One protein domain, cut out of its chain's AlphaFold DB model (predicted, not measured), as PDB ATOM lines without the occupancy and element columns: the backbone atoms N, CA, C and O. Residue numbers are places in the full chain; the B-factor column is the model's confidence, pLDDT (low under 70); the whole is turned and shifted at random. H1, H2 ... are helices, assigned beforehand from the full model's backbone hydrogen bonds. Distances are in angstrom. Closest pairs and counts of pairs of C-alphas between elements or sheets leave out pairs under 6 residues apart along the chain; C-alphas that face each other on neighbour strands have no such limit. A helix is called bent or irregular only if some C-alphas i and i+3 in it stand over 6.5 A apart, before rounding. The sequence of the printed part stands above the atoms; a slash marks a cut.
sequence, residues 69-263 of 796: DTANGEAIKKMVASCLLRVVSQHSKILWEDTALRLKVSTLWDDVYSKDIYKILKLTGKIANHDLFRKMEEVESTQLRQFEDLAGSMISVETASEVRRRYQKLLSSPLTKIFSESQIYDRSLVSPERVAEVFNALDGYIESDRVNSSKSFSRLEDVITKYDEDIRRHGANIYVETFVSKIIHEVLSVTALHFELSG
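This is residues 69 to 263 of the 796 residues of the protein "AAA domain-containing protein" of Pseudomonas syringae pv. maculicola (UniProt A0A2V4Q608). This is a rod of two lobes end to end: H8, H9, H7, H4 and H3b make an up-and-down bundle, each running against the one before in the chain, and H1, H2 and H3a form a smaller head. Bent H3 runs from head into bundle, with short H5 at the junction. The printed part has 195 residues with nine named helices, H1 to H9 in order, no named strand: all helix. It is only just loose, close to compact (radius of gyration of the C-alphas 19.9 A), spanning 67 by 30 by 26 A.

Find C-alpha 210 at (27.751, -17.339, 27.197); from there H8 runs 37.3 A to residue 234. H9, residues 238 to 261, 32.5 A, ends at (18.920, -22.390, 33.528). Look back to H7, 192 to 206; H6, 187 to 190; H5, 174 to 180; and H4, 157 to 172. H3, 129 to 152, was assigned as one helix by its hydrogen bonds but is bent, with C-alphas 137 and 140 7.1 A apart: H3a is 129 to 137, H3b 140 to 152. H1, 74 to 97, 27.3 A, has a kink of 110 degrees near residue 91; H2 is 99 to 113.

H8 forms hairpins with H9 (C-alphas 224 and 248 closest, 6.8 A) and H7 (205 and 216, 4.9 A). H4 touches H7 (164 and 199, 6.7 A), and H3b touches H9 (151 and 247, 5.4 A). H6 only just touches H8, with 3 pairs of C-alphas within 8 A. H1 touches H3a about perpendicular, 76 degrees (89 and 137, 4.2 A), and forms a hairpin with H2. In H2, H3a and H3b every O i to N i+4 pair is within hydrogen-bond range; H1 has 16 of 20, H4 9 of 12, H5 2 of 3, H7 10 of 11, H8 19 of 21, H9 18 of 20.

Thr 99 and Val 211 have the farthest C-alphas, 67.4 A. The printed part has no cut; the link H2 to H3 is long, 15 residues. Residues 124 to 125, 235 and 263 are under 70.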
ATOM      1  N   ASP A  69     -20.239  18.897  23.387       87.12
ATOM      2  CA  ASP A  69     -20.227  20.107  22.564       87.12
ATOM      3  C   ASP A  69     -19.638  19.806  21.173       87.12
ATOM      4  O   ASP A  69     -18.551  19.235  21.032       87.12
ATOM      5  N   THR A  70     -20.362  20.189  20.120       82.56
ATOM      6  CA  THR A  70     -19.938  19.980  18.732       82.56
ATOM      7  C   THR A  70     -18.727  20.836  18.359       82.56
ATOM      8  O   THR A  70     -17.995  20.445  17.444       82.56
ATOM      9  N   ALA A  71     -18.482  21.935  19.086       85.19
ATOM     10  CA  ALA A  71     -17.327  22.818  18.931       85.19
ATOM     11  C   ALA A  71     -16.020  22.239  19.507       85.19
ATOM     12  O   ALA A  71     -14.946  22.787  19.247       85.19
ATOM     13  N   ASN A  72     -16.081  21.132  20.259       88.44
ATOM     14  CA  ASN A  72     -14.891  20.482  20.804       88.44
ATOM     15  C   ASN A  72     -13.922  20.043  19.693       88.44
ATOM     16  O   ASN A  72     -14.321  19.479  18.671       88.44
ATOM     17  N   GLY A  73     -12.624  20.255  19.921       85.81
ATOM     18  CA  GLY A  73     -11.573  19.785  19.019       85.81
ATOM     19  C   GLY A  73     -11.518  18.255  18.921       85.81
ATOM     20  O   GLY A  73     -11.953  17.536  19.823       85.81
ATOM     21  N   GLU A  74     -10.930  17.742  17.840       85.75
ATOM     22  CA  GLU A  74     -10.891  16.302  17.540       85.75
ATOM     23  C   GLU A  74     -10.251  15.462  18.663       85.75
ATOM     24  O   GLU A  74     -10.759  14.397  19.005       85.75
ATOM     25  N   ALA A  75      -9.179  15.954  19.295       83.25
ATOM     26  CA  ALA A  75      -8.510  15.263  20.401       83.25
ATOM     27  C   ALA A  75      -9.407  15.115  21.646       83.25
ATOM     28  O   ALA A  75      -9.424  14.058  22.275       83.25
ATOM     29  N   ILE A  76     -10.195  16.149  21.964       87.31
ATOM     30  CA  ILE A  76     -11.160  16.147  23.075       87.31
ATOM     31  C   ILE A  76     -12.272  15.142  22.772       87.31
ATOM     32  O   ILE A  76     -12.571  14.284  23.600       87.31
ATOM     33  N   LYS A  77     -12.828  15.185  21.554       88.75
ATOM     34  CA  LYS A  77     -13.861  14.240  21.103       88.75
ATOM     35  C   LYS A  77     -13.378  12.788  21.154       88.75
ATOM     36  O   LYS A  77     -14.107  11.937  21.656       88.75
ATOM     37  N   LYS A  78     -12.146  12.504  20.711       88.75
ATOM     38  CA  LYS A  78     -11.513  11.172  20.797       88.75
ATOM     39  C   LYS A  78     -11.356  10.694  22.239       88.75
ATOM     40  O   LYS A  78     -11.723   9.561  22.546       88.75
ATOM     41  N   MET A  79     -10.881  11.561  23.136       87.12
ATOM     42  CA  MET A  79     -10.747  11.233  24.557       87.12
ATOM     43  C   MET A  79     -12.102  10.896  25.185       87.12
ATOM     44  O   MET A  79     -12.275   9.823  25.757       87.12
ATOM     45  N   VAL A  80     -13.103  11.753  24.994       89.31
ATOM     46  CA  VAL A  80     -14.463  11.508  25.489       89.31
ATOM     47  C   VAL A  80     -15.049  10.216  24.913       89.31
ATOM     48  O   VAL A  80     -15.582   9.392  25.656       89.31
ATOM     49  N   ALA A  81     -14.935  10.012  23.598       90.12
ATOM     50  CA  ALA A  81     -15.458   8.833  22.918       90.12
ATOM     51  C   ALA A  81     -14.830   7.533  23.440       90.12
ATOM     52  O   ALA A  81     -15.531   6.529  23.569       90.12
ATOM     53  N   SER A  82     -13.532   7.543  23.757       90.25
ATOM     54  CA  SER A  82     -12.833   6.400  24.355       90.25
ATOM     55  C   SER A  82     -13.258   6.141  25.807       90.25
ATOM     56  O   SER A  82     -13.529   4.995  26.155       90.25
ATOM     57  N   CYS A  83     -13.459   7.181  26.625       88.88
ATOM     58  CA  CYS A  83     -14.026   7.035  27.971       88.88
ATOM     59  C   CYS A  83     -15.444   6.445  27.938       88.88
ATOM     60  O   CYS A  83     -15.802   5.640  28.789       88.88
ATOM     61  N   LEU A  84     -16.256   6.800  26.940       90.06
ATOM     62  CA  LEU A  84     -17.591   6.221  26.768       90.06
ATOM     63  C   LEU A  84     -17.547   4.751  26.339       90.06
ATOM     64  O   LEU A  84     -18.412   3.987  26.755       90.06
ATOM     65  N   LEU A  85     -16.540   4.330  25.565       89.88
ATOM     66  CA  LEU A  85     -16.330   2.905  25.275       89.88
ATOM     67  C   LEU A  85     -16.029   2.114  26.552       89.88
ATOM     68  O   LEU A  85     -16.584   1.031  26.719       89.88
ATOM     69  N   ARG A  86     -15.254   2.697  27.478       89.06
ATOM     70  CA  ARG A  86     -15.006   2.114  28.810       89.06
ATOM     71  C   ARG A  86     -16.295   1.897  29.590       89.06
ATOM     72  O   ARG A  86     -16.540   0.830  30.146       89.06
ATOM     73  N   VAL A  87     -17.148   2.922  29.603       88.19
ATOM     74  CA  VAL A  87     -18.449   2.861  30.279       88.19
ATOM     75  C   VAL A  87     -19.344   1.804  29.636       88.19
ATOM     76  O   VAL A  87     -19.963   1.024  30.354       88.19
ATOM     77  N   VAL A  88     -19.412   1.736  28.303       88.50
ATOM     78  CA  VAL A  88     -20.277   0.769  27.613       88.50
ATOM     79  C   VAL A  88     -19.790  -0.666  27.785       88.50
ATOM     80  O   VAL A  88     -20.637  -1.535  27.956       88.50
ATOM     81  N   SER A  89     -18.479  -0.921  27.818       86.12
ATOM     82  CA  SER A  89     -17.951  -2.282  27.997       86.12
ATOM     83  C   SER A  89     -18.315  -2.901  29.354       86.12
ATOM     84  O   SER A  89     -18.468  -4.116  29.454       86.12
ATOM     85  N   GLN A  90     -18.492  -2.080  30.397       82.12
ATOM     86  CA  GLN A  90     -18.798  -2.552  31.757       82.12
ATOM     87  C   GLN A  90     -20.263  -2.324  32.170       82.12
ATOM     88  O   GLN A  90     -20.823  -3.110  32.933       82.12
ATOM     89  N   HIS A  91     -20.898  -1.260  31.666       84.25
ATOM     90  CA  HIS A  91     -22.192  -0.751  32.136       84.25
ATOM     91  C   HIS A  91     -23.079  -0.221  30.990       84.25
ATOM     92  O   HIS A  91     -23.667   0.860  31.081       84.25
ATOM     93  N   SER A  92     -23.231  -0.999  29.911       81.62
ATOM     94  CA  SER A  92     -24.016  -0.639  28.715       81.62
ATOM     95  C   SER A  92     -25.462  -0.196  29.001       81.62
ATOM     96  O   SER A  92     -25.976   0.707  28.337       81.62
ATOM     97  N   LYS A  93     -26.112  -0.770  30.024       82.94
ATOM     98  CA  LYS A  93     -27.511  -0.468  30.388       82.94
ATOM     99  C   LYS A  93     -27.751   0.994  30.772       82.94
ATOM    100  O   LYS A  93     -28.740   1.564  30.322       82.94
ATOM    101  N   ILE A  94     -26.836   1.616  31.523       84.00
ATOM    102  CA  ILE A  94     -26.992   3.007  31.994       84.00
ATOM    103  C   ILE A  94     -27.091   3.977  30.815       84.00
ATOM    104  O   ILE A  94     -27.901   4.900  30.825       84.00
ATOM    105  N   LEU A  95     -26.280   3.757  29.780       83.38
ATOM    106  CA  LEU A  95     -26.276   4.598  28.585       83.38
ATOM    107  C   LEU A  95     -27.411   4.249  27.615       83.38
ATOM    108  O   LEU A  95     -27.789   5.085  26.796       83.38
ATOM    109  N   TRP A  96     -27.951   3.030  27.689       81.88
ATOM    110  CA  TRP A  96     -29.026   2.571  26.815       81.88
ATOM    111  C   TRP A  96     -30.419   3.033  27.260       81.88
ATOM    112  O   TRP A  96     -31.265   3.333  26.411       81.88
ATOM    113  N   GLU A  97     -30.663   3.067  28.573       83.56
ATOM    114  CA  GLU A  97     -31.963   3.409  29.164       83.56
ATOM    115  C   GLU A  97     -32.302   4.904  29.020       83.56
ATOM    116  O   GLU A  97     -33.465   5.252  28.791       83.56
ATOM    117  N   ASP A  98     -31.303   5.792  29.044       83.69
ATOM    118  CA  ASP A  98     -31.490   7.221  28.774       83.69
ATOM    119  C   ASP A  98     -31.470   7.509  27.261       83.69
ATOM    120  O   ASP A  98     -30.440   7.469  26.584       83.69
ATOM    121  N   THR A  99     -32.638   7.857  26.717       84.25
ATOM    122  CA  THR A  99     -32.803   8.125  25.280       84.25
ATOM    123  C   THR A  99     -32.003   9.341  24.799       84.25
ATOM    124  O   THR A  99     -31.519   9.325  23.664       84.25
ATOM    125  N   ALA A 100     -31.850  10.380  25.624       84.44
ATOM    126  CA  ALA A 100     -31.128  11.595  25.254       84.44
ATOM    127  C   ALA A 100     -29.612  11.361  25.259       84.44
ATOM    128  O   ALA A 100     -28.925  11.782  24.324       84.44
ATOM    129  N   LEU A 101     -29.094  10.651  26.265       85.31
ATOM    130  CA  LEU A 101     -27.680  10.267  26.326       85.31
ATOM    131  C   LEU A 101     -27.314   9.294  25.210       85.31
ATOM    132  O   LEU A 101     -26.315   9.512  24.527       85.31
ATOM    133  N   ARG A 102     -28.153   8.285  24.951       88.00
ATOM    134  CA  ARG A 102     -27.934   7.315  23.871       88.00
ATOM    135  C   ARG A 102     -27.726   7.994  22.519       88.00
ATOM    136  O   ARG A 102     -26.804   7.638  21.795       88.00
ATOM    137  N   LEU A 103     -28.567   8.975  22.178       86.19
ATOM    138  CA  LEU A 103     -28.446   9.711  20.915       86.19
ATOM    139  C   LEU A 103     -27.149  10.525  20.856       86.19
ATOM    140  O   LEU A 103     -26.458  10.468  19.843       86.19
ATOM    141  N   LYS A 104     -26.782  11.216  21.943       89.31
ATOM    142  CA  LYS A 104     -25.531  11.990  22.024       89.31
ATOM    143  C   LYS A 104     -24.283  11.110  21.883       89.31
ATOM    144  O   LYS A 104     -23.367  11.480  21.153       89.31
ATOM    145  N   VAL A 105     -24.260   9.945  22.536       89.69
ATOM    146  CA  VAL A 105     -23.160   8.968  22.445       89.69
ATOM    147  C   VAL A 105     -23.045   8.405  21.029       89.69
ATOM    148  O   VAL A 105     -21.949   8.420  20.473       89.69
ATOM    149  N   SER A 106     -24.162   7.993  20.412       87.69
ATOM    150  CA  SER A 106     -24.162   7.537  19.014       87.69
ATOM    151  C   SER A 106     -23.625   8.612  18.068       87.69
ATOM    152  O   SER A 106     -22.755   8.321  17.259       87.69
ATOM    153  N   THR A 107     -24.087   9.865  18.192       88.81
ATOM    154  CA  THR A 107     -23.617  10.968  17.335       88.81
ATOM    155  C   THR A 107     -22.126  11.242  17.515       88.81
ATOM    156  O   THR A 107     -21.429  11.481  16.533       88.81
ATOM    157  N   LEU A 108     -21.615  11.178  18.748       89.38
ATOM    158  CA  LEU A 108     -20.188  11.350  19.006       89.38
ATOM    159  C   LEU A 108     -19.356  10.209  18.402       89.38
ATOM    160  O   LEU A 108     -18.316  10.464  17.803       89.38
ATOM    161  N   TRP A 109     -19.802   8.956  18.518       91.12
ATOM    162  CA  TRP A 109     -19.124   7.834  17.867       91.12
ATOM    163  C   TRP A 109     -19.213   7.899  16.343       91.12
ATOM    164  O   TRP A 109     -18.230   7.586  15.679       91.12
ATOM    165  N   ASP A 110     -20.326   8.357  15.777       88.12
ATOM    166  CA  ASP A 110     -20.436   8.578  14.336       88.12
ATOM    167  C   ASP A 110     -19.450   9.662  13.861       88.12
ATOM    168  O   ASP A 110     -18.820   9.500  12.817       88.12
ATOM    169  N   ASP A 111     -19.250  10.732  14.637       87.44
ATOM    170  CA  ASP A 111     -18.275  11.789  14.326       87.44
ATOM    171  C   ASP A 111     -16.825  11.270  14.406       87.44
ATOM    172  O   ASP A 111     -16.009  11.524  13.520       87.44
ATOM    173  N   VAL A 112     -16.505  10.481  15.441       87.75
ATOM    174  CA  VAL A 112     -15.121  10.071  15.746       87.75
ATOM    175  C   VAL A 112     -14.693   8.769  15.050       87.75
ATOM    176  O   VAL A 112     -13.545   8.647  14.628       87.75
ATOM    177  N   TYR A 113     -15.578   7.778  14.928       88.50
ATOM    178  CA  TYR A 113     -15.229   6.388  14.589       88.50
ATOM    179  C   TYR A 113     -15.774   5.895  13.240       88.50
ATOM    180  O   TYR A 113     -15.358   4.826  12.773       88.50
ATOM    181  N   SER A 114     -16.654   6.654  12.577       82.81
ATOM    182  CA  SER A 114     -17.296   6.232  11.318       82.81
ATOM    183  C   SER A 114     -16.316   5.943  10.178       82.81
ATOM    184  O   SER A 114     -16.559   5.038   9.377       82.81
ATOM    185  N   LYS A 115     -15.200   6.678  10.105       77.56
ATOM    186  CA  LYS A 115     -14.210   6.550   9.023       77.56
ATOM    187  C   LYS A 115     -13.273   5.354   9.205       77.56
ATOM    188  O   LYS A 115     -13.024   4.630   8.241       77.56
ATOM    189  N   ASP A 116     -12.812   5.117  10.432       76.06
ATOM    190  CA  ASP A 116     -11.678   4.217  10.684       76.06
ATOM    191  C   ASP A 116     -12.077   2.901  11.368       76.06
ATOM    192  O   ASP A 116     -11.479   1.857  11.111       76.06
ATOM    193  N   ILE A 117     -13.116   2.915  12.209       84.75
ATOM    194  CA  ILE A 117     -13.455   1.788  13.092       84.75
ATOM    195  C   ILE A 117     -14.670   1.009  12.584       84.75
ATOM    196  O   ILE A 117     -14.676  -0.223  12.621       84.75
ATOM    197  N   TYR A 118     -15.691   1.686  12.048       87.00
ATOM    198  CA  TYR A 118     -16.953   1.033  11.652       87.00
ATOM    199  C   TYR A 118     -16.756  -0.019  10.556       87.00
ATOM    200  O   TYR A 118     -17.371  -1.086  10.591       87.00
ATOM    201  N   LYS A 119     -15.826   0.230   9.627       83.75
ATOM    202  CA  LYS A 119     -15.439  -0.739   8.595       83.75
ATOM    203  C   LYS A 119     -14.852  -2.022   9.197       83.75
ATOM    204  O   LYS A 119     -15.149  -3.110   8.709       83.75
ATOM    205  N   ILE A 120     -14.056  -1.903  10.260       84.56
ATOM    206  CA  ILE A 120     -13.424  -3.035  10.957       84.56
ATOM    207  C   ILE A 120     -14.476  -3.832  11.736       84.56
ATOM    208  O   ILE A 120     -14.482  -5.062  11.689       84.56
ATOM    209  N   LEU A 121     -15.424  -3.138  12.372       84.38
ATOM    210  CA  LEU A 121     -16.539  -3.742  13.112       84.38
ATOM    211  C   LEU A 121     -17.672  -4.276  12.213       84.38
ATOM    212  O   LEU A 121     -18.647  -4.827  12.727       84.38
ATOM    213  N   LYS A 122     -17.539  -4.159  10.881       83.44
ATOM    214  CA  LYS A 122     -18.539  -4.563   9.872       83.44
ATOM    215  C   LYS A 122     -19.892  -3.854  10.035       83.44
ATOM    216  O   LYS A 122     -20.944  -4.441   9.789       83.44
ATOM    217  N   LEU A 123     -19.862  -2.584  10.428       81.00
ATOM    218  CA  LEU A 123     -21.036  -1.723  10.533       81.00
ATOM    219  C   LEU A 123     -21.202  -0.940   9.216       81.00
ATOM    220  O   LEU A 123     -20.491   0.032   8.974       81.00
ATOM    221  N   THR A 124     -22.104  -1.387   8.332       69.81
ATOM    222  CA  THR A 124     -22.325  -0.786   6.998       69.81
ATOM    223  C   THR A 124     -23.761  -0.299   6.807       69.81
ATOM    224  O   THR A 124     -24.702  -1.047   7.064       69.81
ATOM    225  N   GLY A 125     -23.940   0.912   6.267       68.75
ATOM    226  CA  GLY A 125     -25.256   1.478   5.941       68.75
ATOM    227  C   GLY A 125     -25.906   2.231   7.110       68.75
ATOM    228  O   GLY A 125     -25.213   2.820   7.932       68.75
ATOM    229  N   LYS A 126     -27.247   2.245   7.172       73.19
ATOM    230  CA  LYS A 126     -27.995   2.861   8.282       73.19
ATOM    231  C   LYS A 126     -27.920   1.946   9.509       73.19
ATOM    232  O   LYS A 126     -28.678   0.986   9.611       73.19
ATOM    233  N   ILE A 127     -26.985   2.234  10.409       76.81
ATOM    234  CA  ILE A 127     -26.719   1.419  11.597       76.81
ATOM    235  C   ILE A 127     -27.812   1.670  12.643       76.81
ATOM    236  O   ILE A 127     -28.087   2.811  13.013       76.81
ATOM    237  N   ALA A 128     -28.452   0.605  13.125       81.88
ATOM    238  CA  ALA A 128     -29.356   0.703  14.263       81.88
ATOM    239  C   ALA A 128     -28.546   0.898  15.555       81.88
ATOM    240  O   ALA A 128     -27.562   0.193  15.777       81.88
ATOM    241  N   ASN A 129     -28.994   1.792  16.448       79.81
ATOM    242  CA  ASN A 129     -28.304   2.065  17.720       79.81
ATOM    243  C   ASN A 129     -28.015   0.787  18.531       79.81
ATOM    244  O   ASN A 129     -26.978   0.698  19.174       79.81
ATOM    245  N   HIS A 130     -28.895  -0.217  18.477       81.12
ATOM    246  CA  HIS A 130     -28.706  -1.481  19.200       81.12
ATOM    247  C   HIS A 130     -27.493  -2.269  18.685       81.12
ATOM    248  O   HIS A 130     -26.710  -2.797  19.470       81.12
ATOM    249  N   ASP A 131     -27.305  -2.319  17.365       80.94
ATOM    250  CA  ASP A 131     -26.164  -3.005  16.757       80.94
ATOM    251  C   ASP A 131     -24.853  -2.251  16.980       80.94
ATOM    252  O   ASP A 131     -23.824  -2.889  17.210       80.94
ATOM    253  N   LEU A 132     -24.903  -0.914  16.973       84.50
ATOM    254  CA  LEU A 132     -23.761  -0.058  17.292       84.50
ATOM    255  C   LEU A 132     -23.273  -0.288  18.728       84.50
ATOM    256  O   LEU A 132     -22.110  -0.627  18.925       84.50
ATOM    257  N   PHE A 133     -24.159  -0.167  19.722       86.25
ATOM    258  CA  PHE A 133     -23.797  -0.340  21.134       86.25
ATOM    259  C   PHE A 133     -23.264  -1.744  21.427       86.25
ATOM    260  O   PHE A 133     -22.211  -1.863  22.044       86.25
ATOM    261  N   ARG A 134     -23.916  -2.793  20.907       85.06
ATOM    262  CA  ARG A 134     -23.453  -4.179  21.066       85.06
ATOM    263  C   ARG A 134     -22.039  -4.383  20.518       85.06
ATOM    264  O   ARG A 134     -21.222  -5.040  21.149       85.06
ATOM    265  N   LYS A 135     -21.740  -3.843  19.331       86.44
ATOM    266  CA  LYS A 135     -20.401  -3.979  18.740       86.44
ATOM    267  C   LYS A 135     -19.350  -3.157  19.468       86.44
ATOM    268  O   LYS A 135     -18.213  -3.605  19.532       86.44
ATOM    269  N   MET A 136     -19.724  -2.005  20.019       86.81
ATOM    270  CA  MET A 136     -18.836  -1.150  20.807       86.81
ATOM    271  C   MET A 136     -18.537  -1.713  22.206       86.81
ATOM    272  O   MET A 136     -17.421  -1.550  22.691       86.81
ATOM    273  N   GLU A 137     -19.484  -2.425  22.823       87.94
ATOM    274  CA  GLU A 137     -19.336  -3.090  24.131       87.94
ATOM    275  C   GLU A 137     -18.200  -4.129  24.146       87.94
ATOM    276  O   GLU A 137     -17.459  -4.243  25.126       87.94
ATOM    277  N   GLU A 138     -18.005  -4.834  23.030       87.12
ATOM    278  CA  GLU A 138     -16.959  -5.851  22.867       87.12
ATOM    279  C   GLU A 138     -15.566  -5.254  22.578       87.12
ATOM    280  O   GLU A 138     -14.571  -5.972  22.679       87.12
ATOM    281  N   VAL A 139     -15.453  -3.971  22.201       89.69
ATOM    282  CA  VAL A 139     -14.193  -3.398  21.683       89.69
ATOM    283  C   VAL A 139     -13.093  -3.398  22.739       89.69
ATOM    284  O   VAL A 139     -12.022  -3.950  22.492       89.69
ATOM    285  N   GLU A 140     -13.342  -2.803  23.907       91.19
ATOM    286  CA  GLU A 140     -12.330  -2.676  24.963       91.19
ATOM    287  C   GLU A 140     -11.874  -4.049  25.473       91.19
ATOM    288  O   GLU A 140     -10.681  -4.357  25.454       91.19
ATOM    289  N   SER A 141     -12.824  -4.902  25.864       89.00
ATOM    290  CA  SER A 141     -12.541  -6.236  26.402       89.00
ATOM    291  C   SER A 141     -11.812  -7.139  25.400       89.00
ATOM    292  O   SER A 141     -10.910  -7.882  25.791       89.00
ATOM    293  N   THR A 142     -12.127  -7.039  24.103       90.88
ATOM    294  CA  THR A 142     -11.407  -7.775  23.052       90.88
ATOM    295  C   THR A 142      -9.963  -7.301  22.924       90.88
ATOM    296  O   THR A 142      -9.072  -8.132  22.766       90.88
ATOM    297  N   GLN A 143      -9.709  -5.988  22.987       92.62
ATOM    298  CA  GLN A 143      -8.338  -5.473  22.920       92.62
ATOM    299  C   GLN A 143      -7.530  -5.893  24.149       92.62
ATOM    300  O   GLN A 143      -6.440  -6.431  23.983       92.62
ATOM    301  N   LEU A 144      -8.074  -5.738  25.361       91.81
ATOM    302  CA  LEU A 144      -7.404  -6.184  26.588       91.81
ATOM    303  C   LEU A 144      -7.057  -7.681  26.527       91.81
ATOM    304  O   LEU A 144      -5.899  -8.038  26.733       91.81
ATOM    305  N   ARG A 145      -8.009  -8.538  26.128       93.31
ATOM    306  CA  ARG A 145      -7.769  -9.983  25.972       93.31
ATOM    307  C   ARG A 145      -6.681 -10.292  24.938       93.31
ATOM    308  O   ARG A 145      -5.855 -11.157  25.183       93.31
ATOM    309  N   GLN A 146      -6.638  -9.586  23.805       94.56
ATOM    310  CA  GLN A 146      -5.611  -9.815  22.777       94.56
ATOM    311  C   GLN A 146      -4.185  -9.566  23.287       94.56
ATOM    312  O   GLN A 146      -3.270 -10.278  22.876       94.56
ATOM    313  N   PHE A 147      -3.983  -8.583  24.169       94.56
ATOM    314  CA  PHE A 147      -2.681  -8.351  24.801       94.56
ATOM    315  C   PHE A 147      -2.376  -9.380  25.895       94.56
ATOM    316  O   PHE A 147      -1.232  -9.810  26.004       94.56
ATOM    317  N   GLU A 148      -3.377  -9.828  26.657       92.56
ATOM    318  CA  GLU A 148      -3.200 -10.914  27.633       92.56
ATOM    319  C   GLU A 148      -2.824 -12.241  26.963       92.56
ATOM    320  O   GLU A 148      -1.878 -12.897  27.394       92.56
ATOM    321  N   ASP A 149      -3.500 -12.601  25.869       92.62
ATOM    322  CA  ASP A 149      -3.182 -13.790  25.071       92.62
ATOM    323  C   ASP A 149      -1.776 -13.688  24.456       92.62
ATOM    324  O   ASP A 149      -1.059 -14.684  24.336       92.62
ATOM    325  N   LEU A 150      -1.362 -12.477  24.062       94.31
ATOM    326  CA  LEU A 150      -0.027 -12.229  23.530       94.31
ATOM    327  C   LEU A 150       1.046 -12.411  24.608       94.31
ATOM    328  O   LEU A 150       2.041 -13.088  24.338       94.31
ATOM    329  N   ALA A 151       0.818 -11.864  25.807       91.44
ATOM    330  CA  ALA A 151       1.678 -12.062  26.970       91.44
ATOM    331  C   ALA A 151       1.812 -13.555  27.298       91.44
ATOM    332  O   ALA A 151       2.913 -14.092  27.292       91.44
ATOM    333  N   GLY A 152       0.688 -14.263  27.432       89.38
ATOM    334  CA  GLY A 152       0.671 -15.695  27.743       89.38
ATOM    335  C   GLY A 152       1.271 -16.607  26.664       89.38
ATOM    336  O   GLY A 152       1.494 -17.786  26.924       89.38
ATOM    337  N   SER A 153       1.539 -16.097  25.456       92.62
ATOM    338  CA  SER A 153       2.199 -16.865  24.392       92.62
ATOM    339  C   SER A 153       3.727 -16.919  24.512       92.62
ATOM    340  O   SER A 153       4.357 -17.685  23.783       92.62
ATOM    341  N   MET A 154       4.318 -16.118  25.404       93.31
ATOM    342  CA  MET A 154       5.758 -16.093  25.658       93.31
ATOM    343  C   MET A 154       6.118 -17.161  26.692       93.31
ATOM    344  O   MET A 154       5.877 -16.994  27.880       93.31
ATOM    345  N   ILE A 155       6.676 -18.280  26.228       90.19
ATOM    346  CA  ILE A 155       7.100 -19.409  27.078       90.19
ATOM    347  C   ILE A 155       8.613 -19.660  27.023       90.19
ATOM    348  O   ILE A 155       9.162 -20.346  27.880       90.19
ATOM    349  N   SER A 156       9.279 -19.118  26.006       90.88
ATOM    350  CA  SER A 156      10.720 -19.211  25.760       90.88
ATOM    351  C   SER A 156      11.247 -17.929  25.108       90.88
ATOM    352  O   SER A 156      10.466 -17.125  24.585       90.88
ATOM    353  N   VAL A 157      12.565 -17.730  25.124       91.06
ATOM    354  CA  VAL A 157      13.207 -16.507  24.610       91.06
ATOM    355  C   VAL A 157      12.956 -16.343  23.103       91.06
ATOM    356  O   VAL A 157      12.721 -15.235  22.624       91.06
ATOM    357  N   GLU A 158      12.877 -17.455  22.370       90.88
ATOM    358  CA  GLU A 158      12.532 -17.491  20.945       90.88
ATOM    359  C   GLU A 158      11.094 -17.009  20.724       90.88
ATOM    360  O   GLU A 158      10.847 -16.112  19.916       90.88
ATOM    361  N   THR A 159      10.137 -17.539  21.498       90.69
ATOM    362  CA  THR A 159       8.731 -17.110  21.397       90.69
ATOM    363  C   THR A 159       8.544 -15.643  21.792       90.69
ATOM    364  O   THR A 159       7.713 -14.954  21.196       90.69
ATOM    365  N   ALA A 160       9.342 -15.138  22.740       90.56
ATOM    366  CA  ALA A 160       9.354 -13.731  23.123       90.56
ATOM    367  C   ALA A 160       9.875 -12.832  21.987       90.56
ATOM    368  O   ALA A 160       9.247 -11.816  21.685       90.56
ATOM    369  N   SER A 161      10.944 -13.219  21.281       90.06
ATOM    370  CA  SER A 161      11.439 -12.456  20.120       90.06
ATOM    371  C   SER A 161      10.412 -12.436  18.973       90.06
ATOM    372  O   SER A 161      10.105 -11.382  18.404       90.06
ATOM    373  N   GLU A 162       9.737 -13.561  18.707       89.31
ATOM    374  CA  GLU A 162       8.680 -13.643  17.687       89.31
ATOM    375  C   GLU A 162       7.441 -12.777  17.995       89.31
ATOM    376  O   GLU A 162       6.707 -12.360  17.081       89.31
ATOM    377  N   VAL A 163       7.175 -12.485  19.275       91.75
ATOM    378  CA  VAL A 163       6.055 -11.633  19.701       91.75
ATOM    379  C   VAL A 163       6.211 -10.198  19.203       91.75
ATOM    380  O   VAL A 163       5.190  -9.582  18.888       91.75
ATOM    381  N   ARG A 164       7.436  -9.691  18.998       91.75
ATOM    382  CA  ARG A 164       7.720  -8.314  18.543       91.75
ATOM    383  C   ARG A 164       6.810  -7.858  17.401       91.75
ATOM    384  O   ARG A 164       6.136  -6.831  17.495       91.75
ATOM    385  N   ARG A 165       6.737  -8.648  16.322       89.12
ATOM    386  CA  ARG A 165       5.940  -8.311  15.128       89.12
ATOM    387  C   ARG A 165       4.442  -8.301  15.425       89.12
ATOM    388  O   ARG A 165       3.714  -7.454  14.908       89.12
ATOM    389  N   ARG A 166       3.964  -9.254  16.232       92.44
ATOM    390  CA  ARG A 166       2.550  -9.349  16.626       92.44
ATOM    391  C   ARG A 166       2.164  -8.192  17.547       92.44
ATOM    392  O   ARG A 166       1.131  -7.576  17.309       92.44
ATOM    393  N   TYR A 167       3.023  -7.851  18.504       94.56
ATOM    394  CA  TYR A 167       2.860  -6.728  19.423       94.56
ATOM    395  C   TYR A 167       2.795  -5.389  18.685       94.56
ATOM    396  O   TYR A 167       1.827  -4.648  18.838       94.56
ATOM    397  N   GLN A 168       3.751  -5.118  17.789       91.75
ATOM    398  CA  GLN A 168       3.745  -3.904  16.966       91.75
ATOM    399  C   GLN A 168       2.512  -3.825  16.058       91.75
ATOM    400  O   GLN A 168       1.880  -2.772  15.954       91.75
ATOM    401  N   LYS A 169       2.123  -4.944  15.428       92.19
ATOM    402  CA  LYS A 169       0.904  -5.006  14.612       92.19
ATOM    403  C   LYS A 169      -0.337  -4.698  15.451       92.19
ATOM    404  O   LYS A 169      -1.195  -3.950  14.983       92.19
ATOM    405  N   LEU A 170      -0.418  -5.237  16.666       93.06
ATOM    406  CA  LEU A 170      -1.529  -5.002  17.579       93.06
ATOM    407  C   LEU A 170      -1.574  -3.531  18.019       93.06
ATOM    408  O   LEU A 170      -2.580  -2.881  17.778       93.06
ATOM    409  N   LEU A 171      -0.465  -2.952  18.492       92.19
ATOM    410  CA  LEU A 171      -0.372  -1.520  18.822       92.19
ATOM    411  C   LEU A 171      -0.739  -0.595  17.649       92.19
ATOM    412  O   LEU A 171      -1.332   0.464  17.852       92.19
ATOM    413  N   SER A 172      -0.416  -0.991  16.414       90.06
ATOM    414  CA  SER A 172      -0.751  -0.225  15.207       90.06
ATOM    415  C   SER A 172      -2.215  -0.358  14.760       90.06
ATOM    416  O   SER A 172      -2.661   0.416  13.907       90.06
ATOM    417  N   SER A 173      -2.958  -1.322  15.315       91.25
ATOM    418  CA  SER A 173      -4.357  -1.579  14.977       91.25
ATOM    419  C   SER A 173      -5.218  -0.351  15.284       91.25
ATOM    420  O   SER A 173      -5.131   0.185  16.392       91.25
ATOM    421  N   PRO A 174      -6.115   0.071  14.372       89.25
ATOM    422  CA  PRO A 174      -7.009   1.198  14.632       89.25
ATOM    423  C   PRO A 174      -7.852   1.027  15.903       89.25
ATOM    424  O   PRO A 174      -8.095   2.008  16.593       89.25
ATOM    425  N   LEU A 175      -8.240  -0.208  16.256       90.19
ATOM    426  CA  LEU A 175      -8.990  -0.499  17.487       90.19
ATOM    427  C   LEU A 175      -8.153  -0.286  18.755       90.19
ATOM    428  O   LEU A 175      -8.669   0.211  19.750       90.19
ATOM    429  N   THR A 176      -6.866  -0.633  18.724       90.75
ATOM    430  CA  THR A 176      -5.954  -0.411  19.853       90.75
ATOM    431  C   THR A 176      -5.601   1.066  19.994       90.75
ATOM    432  O   THR A 176      -5.567   1.577  21.114       90.75
ATOM    433  N   LYS A 177      -5.412   1.771  18.868       90.44
ATOM    434  CA  LYS A 177      -5.118   3.212  18.827       90.44
ATOM    435  C   LYS A 177      -6.157   4.068  19.530       90.44
ATOM    436  O   LYS A 177      -5.795   5.089  20.107       90.44
ATOM    437  N   ILE A 178      -7.416   3.620  19.555       89.94
ATOM    438  CA  ILE A 178      -8.466   4.259  20.353       89.94
ATOM    439  C   ILE A 178      -7.985   4.464  21.786       89.94
ATOM    440  O   ILE A 178      -8.105   5.571  22.295       89.94
ATOM    441  N   PHE A 179      -7.424   3.432  22.419       90.38
ATOM    442  CA  PHE A 179      -7.008   3.467  23.819       90.38
ATOM    443  C   PHE A 179      -5.554   3.911  23.987       90.38
ATOM    444  O   PHE A 179      -5.262   4.674  24.902       90.38
ATOM    445  N   SER A 180      -4.640   3.515  23.099       87.88
ATOM    446  CA  SER A 180      -3.232   3.906  23.231       87.88
ATOM    447  C   SER A 180      -2.984   5.396  22.963       87.88
ATOM    448  O   SER A 180      -2.069   5.966  23.547       87.88
ATOM    449  N   GLU A 181      -3.808   6.071  22.151       86.38
ATOM    450  CA  GLU A 181      -3.665   7.515  21.908       86.38
ATOM    451  C   GLU A 181      -4.406   8.387  22.936       86.38
ATOM    452  O   GLU A 181      -4.071   9.568  23.083       86.38
ATOM    453  N   SER A 182      -5.417   7.838  23.620       83.94
ATOM    454  CA  SER A 182      -6.313   8.601  24.505       83.94
ATOM    455  C   SER A 182      -6.176   8.246  25.988       83.94
ATOM    456  O   SER A 182      -6.212   9.139  26.829       83.94
ATOM    457  N   GLN A 183      -5.986   6.967  26.316       85.69
ATOM    458  CA  GLN A 183      -5.947   6.466  27.689       85.69
ATOM    459  C   GLN A 183      -4.518   6.255  28.197       85.69
ATOM    460  O   GLN A 183      -4.307   6.225  29.404       85.69
ATOM    461  N   ILE A 184      -3.521   6.139  27.316       85.50
ATOM    462  CA  ILE A 184      -2.108   6.152  27.715       85.50
ATOM    463  C   ILE A 184      -1.615   7.599  27.669       85.50
ATOM    464  O   ILE A 184      -1.361   8.161  26.603       85.50
ATOM    465  N   TYR A 185      -1.521   8.213  28.847       80.06
ATOM    466  CA  TYR A 185      -1.212   9.639  28.990       80.06
ATOM    467  C   TYR A 185       0.217   9.989  28.564       80.06
ATOM    468  O   TYR A 185       0.434  11.044  27.969       80.06
ATOM    469  N   ASP A 186       1.170   9.087  28.804       83.25
ATOM    470  CA  ASP A 186       2.516   9.176  28.246       83.25
ATOM    471  C   ASP A 186       2.640   8.294  27.000       83.25
ATOM    472  O   ASP A 186       2.904   7.090  27.063       83.25
ATOM    473  N   ARG A 187       2.468   8.921  25.836       82.25
ATOM    474  CA  ARG A 187       2.530   8.241  24.536       82.25
ATOM    475  C   ARG A 187       3.914   7.674  24.215       82.25
ATOM    476  O   ARG A 187       4.012   6.830  23.325       82.25
ATOM    477  N   SER A 188       4.970   8.102  24.911       85.81
ATOM    478  CA  SER A 188       6.316   7.570  24.687       85.81
ATOM    479  C   SER A 188       6.410   6.078  25.036       85.81
ATOM    480  O   SER A 188       7.135   5.348  24.356       85.81
ATOM    481  N   LEU A 189       5.599   5.596  25.989       86.38
ATOM    482  CA  LEU A 189       5.572   4.198  26.447       86.38
ATOM    483  C   LEU A 189       5.199   3.197  25.343       86.38
ATOM    484  O   LEU A 189       5.658   2.055  25.354       86.38
ATOM    485  N   VAL A 190       4.387   3.629  24.377       88.88
ATOM    486  CA  VAL A 190       3.919   2.818  23.236       88.88
ATOM    487  C   VAL A 190       4.523   3.263  21.903       88.88
ATOM    488  O   VAL A 190       4.080   2.817  20.842       88.88
ATOM    489  N   SER A 191       5.523   4.148  21.935       89.56
ATOM    490  CA  SER A 191       6.215   4.576  20.718       89.56
ATOM    491  C   SER A 191       6.976   3.404  20.075       89.56
ATOM    492  O   SER A 191       7.515   2.551  20.792       89.56
ATOM    493  N   PRO A 192       7.039   3.328  18.730       87.69
ATOM    494  CA  PRO A 192       7.766   2.264  18.038       87.69
ATOM    495  C   PRO A 192       9.230   2.154  18.467       87.69
ATOM    496  O   PRO A 192       9.751   1.045  18.565       87.69
ATOM    497  N   GLU A 193       9.877   3.287  18.745       88.75
ATOM    498  CA  GLU A 193      11.276   3.377  19.158       88.75
ATOM    499  C   GLU A 193      11.484   2.769  20.545       88.75
ATOM    500  O   GLU A 193      12.385   1.952  20.734       88.75
ATOM    501  N   ARG A 194      10.618   3.118  21.502       89.69
ATOM    502  CA  ARG A 194      10.703   2.625  22.881       89.69
ATOM    503  C   ARG A 194      10.406   1.128  22.960       89.69
ATOM    504  O   ARG A 194      11.135   0.381  23.603       89.69
ATOM    505  N   VAL A 195       9.402   0.667  22.212       90.94
ATOM    506  CA  VAL A 195       9.113  -0.766  22.075       90.94
ATOM    507  C   VAL A 195      10.293  -1.499  21.437       90.94
ATOM    508  O   VAL A 195      10.678  -2.570  21.901       90.94
ATOM    509  N   ALA A 196      10.893  -0.932  20.387       90.94
ATOM    510  CA  ALA A 196      12.059  -1.526  19.747       90.94
ATOM    511  C   ALA A 196      13.260  -1.619  20.698       90.94
ATOM    512  O   ALA A 196      14.005  -2.584  20.591       90.94
ATOM    513  N   GLU A 197      13.439  -0.684  21.633       93.44
ATOM    514  CA  GLU A 197      14.516  -0.725  22.632       93.44
ATOM    515  C   GLU A 197      14.492  -2.021  23.461       93.44
ATOM    516  O   GLU A 197      15.530  -2.666  23.602       93.44
ATOM    517  N   VAL A 198      13.310  -2.442  23.931       93.81
ATOM    518  CA  VAL A 198      13.128  -3.682  24.711       93.81
ATOM    519  C   VAL A 198      13.480  -4.907  23.873       93.81
ATOM    520  O   VAL A 198      14.312  -5.716  24.276       93.81
ATOM    521  N   PHE A 199      12.882  -5.038  22.686       94.69
ATOM    522  CA  PHE A 199      13.115  -6.213  21.846       94.69
ATOM    523  C   PHE A 199      14.532  -6.246  21.270       94.69
ATOM    524  O   PHE A 199      15.095  -7.318  21.143       94.69
ATOM    525  N   ASN A 200      15.161  -5.100  21.002       94.38
ATOM    526  CA  ASN A 200      16.569  -5.065  20.605       94.38
ATOM    527  C   ASN A 200      17.497  -5.491  21.758       94.38
ATOM    528  O   ASN A 200      18.550  -6.072  21.504       94.38
ATOM    529  N   ALA A 201      17.145  -5.195  23.016       93.81
ATOM    530  CA  ALA A 201      17.892  -5.689  24.174       93.81
ATOM    531  C   ALA A 201      17.718  -7.208  24.356       93.81
ATOM    532  O   ALA A 201      18.696  -7.890  24.648       93.81
ATOM    533  N   LEU A 202      16.510  -7.733  24.116       94.75
ATOM    534  CA  LEU A 202      16.236  -9.172  24.065       94.75
ATOM    535  C   LEU A 202      17.028  -9.865  22.947       94.75
ATOM    536  O   LEU A 202      17.728 -10.839  23.207       94.75
ATOM    537  N   ASP A 203      16.951  -9.349  21.720       93.12
ATOM    538  CA  ASP A 203      17.651  -9.907  20.559       93.12
ATOM    539  C   ASP A 203      19.174  -9.908  20.813       93.12
ATOM    540  O   ASP A 203      19.842 -10.918  20.611       93.12
ATOM    541  N   GLY A 204      19.714  -8.832  21.402       90.19
ATOM    542  CA  GLY A 204      21.125  -8.760  21.805       90.19
ATOM    543  C   GLY A 204      21.534  -9.718  22.935       90.19
ATOM    544  O   GLY A 204      22.725  -9.971  23.116       90.19
ATOM    545  N   TYR A 205      20.582 -10.249  23.706       93.00
ATOM    546  CA  TYR A 205      20.827 -11.350  24.639       93.00
ATOM    547  C   TYR A 205      20.817 -12.704  23.919       93.00
ATOM    548  O   TYR A 205      21.726 -13.502  24.134       93.00
ATOM    549  N   ILE A 206      19.855 -12.942  23.023       89.62
ATOM    550  CA  ILE A 206      19.770 -14.186  22.237       89.62
ATOM    551  C   ILE A 206      21.032 -14.393  21.387       89.62
ATOM    552  O   ILE A 206      21.531 -15.508  21.282       89.62
ATOM    553  N   GLU A 207      21.560 -13.321  20.796       89.44
ATOM    554  CA  GLU A 207      22.752 -13.365  19.940       89.44
ATOM    555  C   GLU A 207      24.075 -13.414  20.723       89.44
ATOM    556  O   GLU A 207      25.135 -13.624  20.130       89.44
ATOM    557  N   SER A 208      24.048 -13.194  22.041       85.44
ATOM    558  CA  SER A 208      25.271 -13.153  22.847       85.44
ATOM    559  C   SER A 208      25.821 -14.549  23.136       85.44
ATOM    560  O   SER A 208      25.079 -15.490  23.415       85.44
ATOM    561  N   ASP A 209      27.149 -14.676  23.112       81.31
ATOM    562  CA  ASP A 209      27.812 -15.857  23.653       81.31
ATOM    563  C   ASP A 209      27.619 -15.938  25.179       81.31
ATOM    564  O   ASP A 209      27.222 -14.979  25.852       81.31
ATOM    565  N   ARG A 210      27.915 -17.107  25.756       76.19
ATOM    566  CA  ARG A 210      27.751 -17.339  27.197       76.19
ATOM    567  C   ARG A 210      28.494 -16.297  28.037       76.19
ATOM    568  O   ARG A 210      27.932 -15.800  29.011       76.19
ATOM    569  N   VAL A 211      29.692 -15.896  27.614       77.69
ATOM    570  CA  VAL A 211      30.524 -14.882  28.280       77.69
ATOM    571  C   VAL A 211      29.825 -13.519  28.358       77.69
ATOM    572  O   VAL A 211      29.799 -12.906  29.429       77.69
ATOM    573  N   ASN A 212      29.226 -13.055  27.258       81.81
ATOM    574  CA  ASN A 212      28.570 -11.749  27.173       81.81
ATOM    575  C   ASN A 212      27.096 -11.760  27.609       81.81
ATOM    576  O   ASN A 212      26.527 -10.686  27.835       81.81
ATOM    577  N   SER A 213      26.495 -12.939  27.796       83.38
ATOM    578  CA  SER A 213      25.087 -13.102  28.182       83.38
ATOM    579  C   SER A 213      24.685 -12.306  29.427       83.38
ATOM    580  O   SER A 213      23.631 -11.674  29.440       83.38
ATOM    581  N   SER A 214      25.558 -12.229  30.438       80.62
ATOM    582  CA  SER A 214      25.314 -11.441  31.656       80.62
ATOM    583  C   SER A 214      25.170  -9.943  31.372       80.62
ATOM    584  O   SER A 214      24.267  -9.291  31.900       80.62
ATOM    585  N   LYS A 215      26.036  -9.385  30.521       84.44
ATOM    586  CA  LYS A 215      26.010  -7.960  30.180       84.44
ATOM    587  C   LYS A 215      24.774  -7.619  29.352       84.44
ATOM    588  O   LYS A 215      24.150  -6.581  29.576       84.44
ATOM    589  N   SER A 216      24.413  -8.489  28.412       88.19
ATOM    590  CA  SER A 216      23.195  -8.334  27.616       88.19
ATOM    591  C   SER A 216      21.932  -8.456  28.474       88.19
ATOM    592  O   SER A 216      21.011  -7.660  28.302       88.19
ATOM    593  N   PHE A 217      21.911  -9.375  29.446       89.50
ATOM    594  CA  PHE A 217      20.804  -9.512  30.393       89.50
ATOM    595  C   PHE A 217      20.635  -8.264  31.273       89.50
ATOM    596  O   PHE A 217      19.545  -7.696  31.325       89.50
ATOM    597  N   SER A 218      21.721  -7.754  31.866       86.50
ATOM    598  CA  SER A 218      21.691  -6.516  32.664       86.50
ATOM    599  C   SER A 218      21.207  -5.309  31.849       86.50
ATOM    600  O   SER A 218      20.454  -4.476  32.348       86.50
ATOM    601  N   ARG A 219      21.556  -5.237  30.557       91.75
ATOM    602  CA  ARG A 219      21.031  -4.197  29.662       91.75
ATOM    603  C   ARG A 219      19.510  -4.288  29.499       91.75
ATOM    604  O   ARG A 219      18.859  -3.246  29.433       91.75
ATOM    605  N   LEU A 220      18.942  -5.490  29.399       93.56
ATOM    606  CA  LEU A 220      17.490  -5.676  29.331       93.56
ATOM    607  C   LEU A 220      16.816  -5.227  30.639       93.56
ATOM    608  O   LEU A 220      15.825  -4.497  30.585       93.56
ATOM    609  N   GLU A 221      17.383  -5.589  31.793       92.81
ATOM    610  CA  GLU A 221      16.911  -5.131  33.110       92.81
ATOM    611  C   GLU A 221      16.915  -3.601  33.223       92.81
ATOM    612  O   GLU A 221      15.925  -3.010  33.659       92.81
ATOM    613  N   ASP A 222      17.985  -2.943  32.769       92.50
ATOM    614  CA  ASP A 222      18.097  -1.482  32.774       92.50
ATOM    615  C   ASP A 222      17.020  -0.814  31.908       92.50
ATOM    616  O   ASP A 222      16.449   0.214  32.288       92.50
ATOM    617  N   VAL A 223      16.735  -1.374  30.727       93.69
ATOM    618  CA  VAL A 223      15.699  -0.852  29.822       93.69
ATOM    619  C   VAL A 223      14.317  -0.967  30.467       93.69
ATOM    620  O   VAL A 223      13.551  -0.001  30.449       93.69
ATOM    621  N   ILE A 224      14.007  -2.110  31.079       93.38
ATOM    622  CA  ILE A 224      12.704  -2.352  31.716       93.38
ATOM    623  C   ILE A 224      12.551  -1.525  32.998       93.38
ATOM    624  O   ILE A 224      11.498  -0.933  33.228       93.38
ATOM    625  N   THR A 225      13.622  -1.359  33.773       92.38
ATOM    626  CA  THR A 225      13.624  -0.498  34.966       92.38
ATOM    627  C   THR A 225      13.307   0.956  34.608       92.38
ATOM    628  O   THR A 225      12.520   1.609  35.298       92.38
ATOM    629  N   LYS A 226      13.861   1.469  33.499       90.69
ATOM    630  CA  LYS A 226      13.525   2.809  32.985       90.69
ATOM    631  C   LYS A 226      12.058   2.911  32.564       90.69
ATOM    632  O   LYS A 226      11.429   3.931  32.826       90.69
ATOM    633  N   TYR A 227      11.511   1.863  31.946       90.88
ATOM    634  CA  TYR A 227      10.083   1.776  31.638       90.88
ATOM    635  C   TYR A 227       9.226   1.908  32.904       90.88
ATOM    636  O   TYR A 227       8.304   2.722  32.941       90.88
ATOM    637  N   ASP A 228       9.567   1.178  33.966       88.88
ATOM    638  CA  ASP A 228       8.836   1.233  35.233       88.88
ATOM    639  C   ASP A 228       8.927   2.604  35.912       88.88
ATOM    640  O   ASP A 228       7.966   3.067  36.531       88.88
ATOM    641  N   GLU A 229      10.076   3.278  35.820       88.25
ATOM    642  CA  GLU A 229      10.223   4.652  36.304       88.25
ATOM    643  C   GLU A 229       9.286   5.621  35.582       88.25
ATOM    644  O   GLU A 229       8.637   6.442  36.238       88.25
ATOM    645  N   ASP A 230       9.180   5.514  34.260       85.56
ATOM    646  CA  ASP A 230       8.309   6.372  33.457       85.56
ATOM    647  C   ASP A 230       6.823   6.081  33.724       85.56
ATOM    648  O   ASP A 230       6.033   7.020  33.879       85.56
ATOM    649  N   ILE A 231       6.449   4.806  33.898       86.50
ATOM    650  CA  ILE A 231       5.096   4.398  34.319       86.50
ATOM    651  C   ILE A 231       4.757   4.995  35.694       86.50
ATOM    652  O   ILE A 231       3.685   5.580  35.879       86.50
ATOM    653  N   ARG A 232       5.684   4.917  36.663       83.25
ATOM    654  CA  ARG A 232       5.493   5.492  38.007       83.25
ATOM    655  C   ARG A 232       5.319   7.011  37.984       83.25
ATOM    656  O   ARG A 232       4.560   7.536  38.798       83.25
ATOM    657  N   ARG A 233       6.001   7.723  37.079       78.50
ATOM    658  CA  ARG A 233       5.912   9.191  36.957       78.50
ATOM    659  C   ARG A 233       4.564   9.666  36.408       78.50
ATOM    660  O   ARG A 233       4.048  10.675  36.886       78.50
ATOM    661  N   HIS A 234       3.996   8.960  35.433       70.31
ATOM    662  CA  HIS A 234       2.824   9.434  34.679       70.31
ATOM    663  C   HIS A 234       1.487   8.811  35.119       70.31
ATOM    664  O   HIS A 234       0.420   9.326  34.767       70.31
ATOM    665  N   GLY A 235       1.541   7.776  35.961       67.62
ATOM    666  CA  GLY A 235       0.376   7.076  36.500       67.62
ATOM    667  C   GLY A 235       0.055   5.810  35.707       67.62
ATOM    668  O   GLY A 235       0.100   5.797  34.478       67.62
ATOM    669  N   ALA A 236      -0.275   4.736  36.428       72.25
ATOM    670  CA  ALA A 236      -0.639   3.450  35.848       72.25
ATOM    671  C   ALA A 236      -2.163   3.321  35.742       72.25
ATOM    672  O   ALA A 236      -2.897   3.647  36.676       72.25
ATOM    673  N   ASN A 237      -2.633   2.800  34.614       83.88
ATOM    674  CA  ASN A 237      -4.015   2.375  34.425       83.88
ATOM    675  C   ASN A 237      -4.055   1.006  33.744       83.88
ATOM    676  O   ASN A 237      -3.016   0.453  33.385       83.88
ATOM    677  N   ILE A 238      -5.258   0.469  33.541       86.19
ATOM    678  CA  ILE A 238      -5.443  -0.868  32.963       86.19
ATOM    679  C   ILE A 238      -4.782  -1.034  31.583       86.19
ATOM    680  O   ILE A 238      -4.333  -2.130  31.256       86.19
ATOM    681  N   TYR A 239      -4.671   0.035  30.789       90.00
ATOM    682  CA  TYR A 239      -4.043  -0.014  29.467       90.00
ATOM    683  C   TYR A 239      -2.527   0.014  29.554       90.00
ATOM    684  O   TYR A 239      -1.881  -0.750  28.853       90.00
ATOM    685  N   VAL A 240      -1.949   0.843  30.425       89.69
ATOM    686  CA  VAL A 240      -0.502   0.814  30.683       89.69
ATOM    687  C   VAL A 240      -0.101  -0.544  31.260       89.69
ATOM    688  O   VAL A 240       0.867  -1.145  30.801       89.69
ATOM    689  N   GLU A 241      -0.896  -1.072  32.190       89.38
ATOM    690  CA  GLU A 241      -0.687  -2.394  32.778       89.38
ATOM    691  C   GLU A 241      -0.728  -3.496  31.709       89.38
ATOM    692  O   GLU A 241       0.184  -4.310  31.598       89.38
ATOM    693  N   THR A 242      -1.776  -3.512  30.883       90.44
ATOM    694  CA  THR A 242      -2.030  -4.625  29.957       90.44
ATOM    695  C   THR A 242      -1.244  -4.504  28.656       90.44
ATOM    696  O   THR A 242      -0.709  -5.497  28.173       90.44
ATOM    697  N   PHE A 243      -1.178  -3.308  28.067       93.00
ATOM    698  CA  PHE A 243      -0.530  -3.110  26.770       93.00
ATOM    699  C   PHE A 243       0.984  -3.012  26.916       93.00
ATOM    700  O   PHE A 243       1.675  -3.407  25.993       93.00
ATOM    701  N   VAL A 244       1.500  -2.504  28.040       92.19
ATOM    702  CA  VAL A 244       2.937  -2.245  28.209       92.19
ATOM    703  C   VAL A 244       3.537  -3.145  29.281       92.19
ATOM    704  O   VAL A 244       4.329  -4.023  28.946       92.19
ATOM    705  N   SER A 245       3.148  -2.959  30.547       91.44
ATOM    706  CA  SER A 245       3.811  -3.576  31.707       91.44
ATOM    707  C   SER A 245       3.816  -5.108  31.633       91.44
ATOM    708  O   SER A 245       4.887  -5.713  31.671       91.44
ATOM    709  N   LYS A 246       2.663  -5.750  31.400       92.69
ATOM    710  CA  LYS A 246       2.582  -7.215  31.245       92.69
ATOM    711  C   LYS A 246       3.499  -7.747  30.141       92.69
ATOM    712  O   LYS A 246       4.154  -8.761  30.338       92.69
ATOM    713  N   ILE A 247       3.564  -7.071  28.994       94.31
ATOM    714  CA  ILE A 247       4.374  -7.523  27.856       94.31
ATOM    715  C   ILE A 247       5.866  -7.432  28.183       94.31
ATOM    716  O   ILE A 247       6.589  -8.407  27.996       94.31
ATOM    717  N   ILE A 248       6.334  -6.286  28.685       94.19
ATOM    718  CA  ILE A 248       7.764  -6.096  28.967       94.19
ATOM    719  C   ILE A 248       8.233  -6.960  30.145       94.19
ATOM    720  O   ILE A 248       9.332  -7.507  30.092       94.19
ATOM    721  N   HIS A 249       7.405  -7.153  31.177       94.12
ATOM    722  CA  HIS A 249       7.763  -8.017  32.301       94.12
ATOM    723  C   HIS A 249       7.760  -9.495  31.933       94.12
ATOM    724  O   HIS A 249       8.576 -10.230  32.478       94.12
ATOM    725  N   GLU A 250       6.911  -9.928  31.000       94.38
ATOM    726  CA  GLU A 250       6.959 -11.307  30.511       94.38
ATOM    727  C   GLU A 250       8.194 -11.557  29.625       94.38
ATOM    728  O   GLU A 250       8.817 -12.613  29.681       94.38
ATOM    729  N   VAL A 251       8.636 -10.549  28.860       94.75
ATOM    730  CA  VAL A 251       9.946 -10.610  28.187       94.75
ATOM    731  C   VAL A 251      11.068 -10.784  29.218       94.75
ATOM    732  O   VAL A 251      11.946 -11.630  29.034       94.75
ATOM    733  N   LEU A 252      11.035 -10.036  30.326       94.44
ATOM    734  CA  LEU A 252      12.032 -10.173  31.389       94.44
ATOM    735  C   LEU A 252      11.963 -11.529  32.094       94.44
ATOM    736  O   LEU A 252      13.008 -12.132  32.316       94.44
ATOM    737  N   SER A 253      10.765 -12.010  32.443       92.12
ATOM    738  CA  SER A 253      10.569 -13.256  33.197       92.12
ATOM    739  C   SER A 253      11.132 -14.458  32.442       92.12
ATOM    740  O   SER A 253      11.895 -15.245  33.002       92.12
ATOM    741  N   VAL A 254      10.811 -14.567  31.153       92.94
ATOM    742  CA  VAL A 254      11.257 -15.658  30.286       92.94
ATOM    743  C   VAL A 254      12.767 -15.590  30.060       92.94
ATOM    744  O   VAL A 254      13.452 -16.614  30.112       92.94
ATOM    745  N   THR A 255      13.309 -14.384  29.872       91.88
ATOM    746  CA  THR A 255      14.756 -14.189  29.714       91.88
ATOM    747  C   THR A 255      15.509 -14.525  31.001       91.88
ATOM    748  O   THR A 255      16.537 -15.199  30.945       91.88
ATOM    749  N   ALA A 256      14.984 -14.122  32.162       88.31
ATOM    750  CA  ALA A 256      15.558 -14.422  33.469       88.31
ATOM    751  C   ALA A 256      15.576 -15.932  33.737       88.31
ATOM    752  O   ALA A 256      16.607 -16.469  34.131       88.31
ATOM    753  N   LEU A 257      14.480 -16.636  33.436       87.12
ATOM    754  CA  LEU A 257      14.411 -18.091  33.569       87.12
ATOM    755  C   LEU A 257      15.439 -18.795  32.668       87.12
ATOM    756  O   LEU A 257      16.126 -19.716  33.112       87.12
ATOM    757  N   HIS A 258      15.582 -18.351  31.415       89.00
ATOM    758  CA  HIS A 258      16.608 -18.876  30.511       89.00
ATOM    759  C   HIS A 258      18.024 -18.609  31.039       89.00
ATOM    760  O   HIS A 258      18.883 -19.490  31.002       89.00
ATOM    761  N   PHE A 259      18.266 -17.406  31.564       85.00
ATOM    762  CA  PHE A 259      19.558 -17.026  32.123       85.00
ATOM    763  C   PHE A 259      19.911 -17.863  33.363       85.00
ATOM    764  O   PHE A 259      21.040 -18.334  33.479       85.00
ATOM    765  N   GLU A 260      18.950 -18.144  34.245       80.62
ATOM    766  CA  GLU A 260      19.138 -19.029  35.404       80.62
ATOM    767  C   GLU A 260      19.466 -20.473  34.989       80.62
ATOM    768  O   GLU A 260      20.410 -21.077  35.506       80.62
ATOM    769  N   LEU A 261      18.719 -21.025  34.026       80.69
ATOM    770  CA  LEU A 261      18.920 -22.390  33.528       80.69
ATOM    771  C   LEU A 261      20.236 -22.563  32.768       80.69
ATOM    772  O   LEU A 261      20.771 -23.669  32.725       80.69
ATOM    773  N   SER A 262      20.775 -21.479  32.203       74.12
ATOM    774  CA  SER A 262      22.036 -21.515  31.470       74.12
ATOM    775  C   SER A 262      23.216 -21.947  32.335       74.12
ATOM    776  O   SER A 262      24.206 -22.395  31.779       74.12
ATOM    777  N   GLY A 263      23.150 -21.827  33.667       69.81
ATOM    778  CA  GLY A 263      24.259 -22.136  34.576       69.81
ATOM    779  C   GLY A 263      25.323 -21.034  34.679       69.81
ATOM    780  O   GLY A 263      26.193 -21.130  35.539       69.81
TER     781      GLY A 263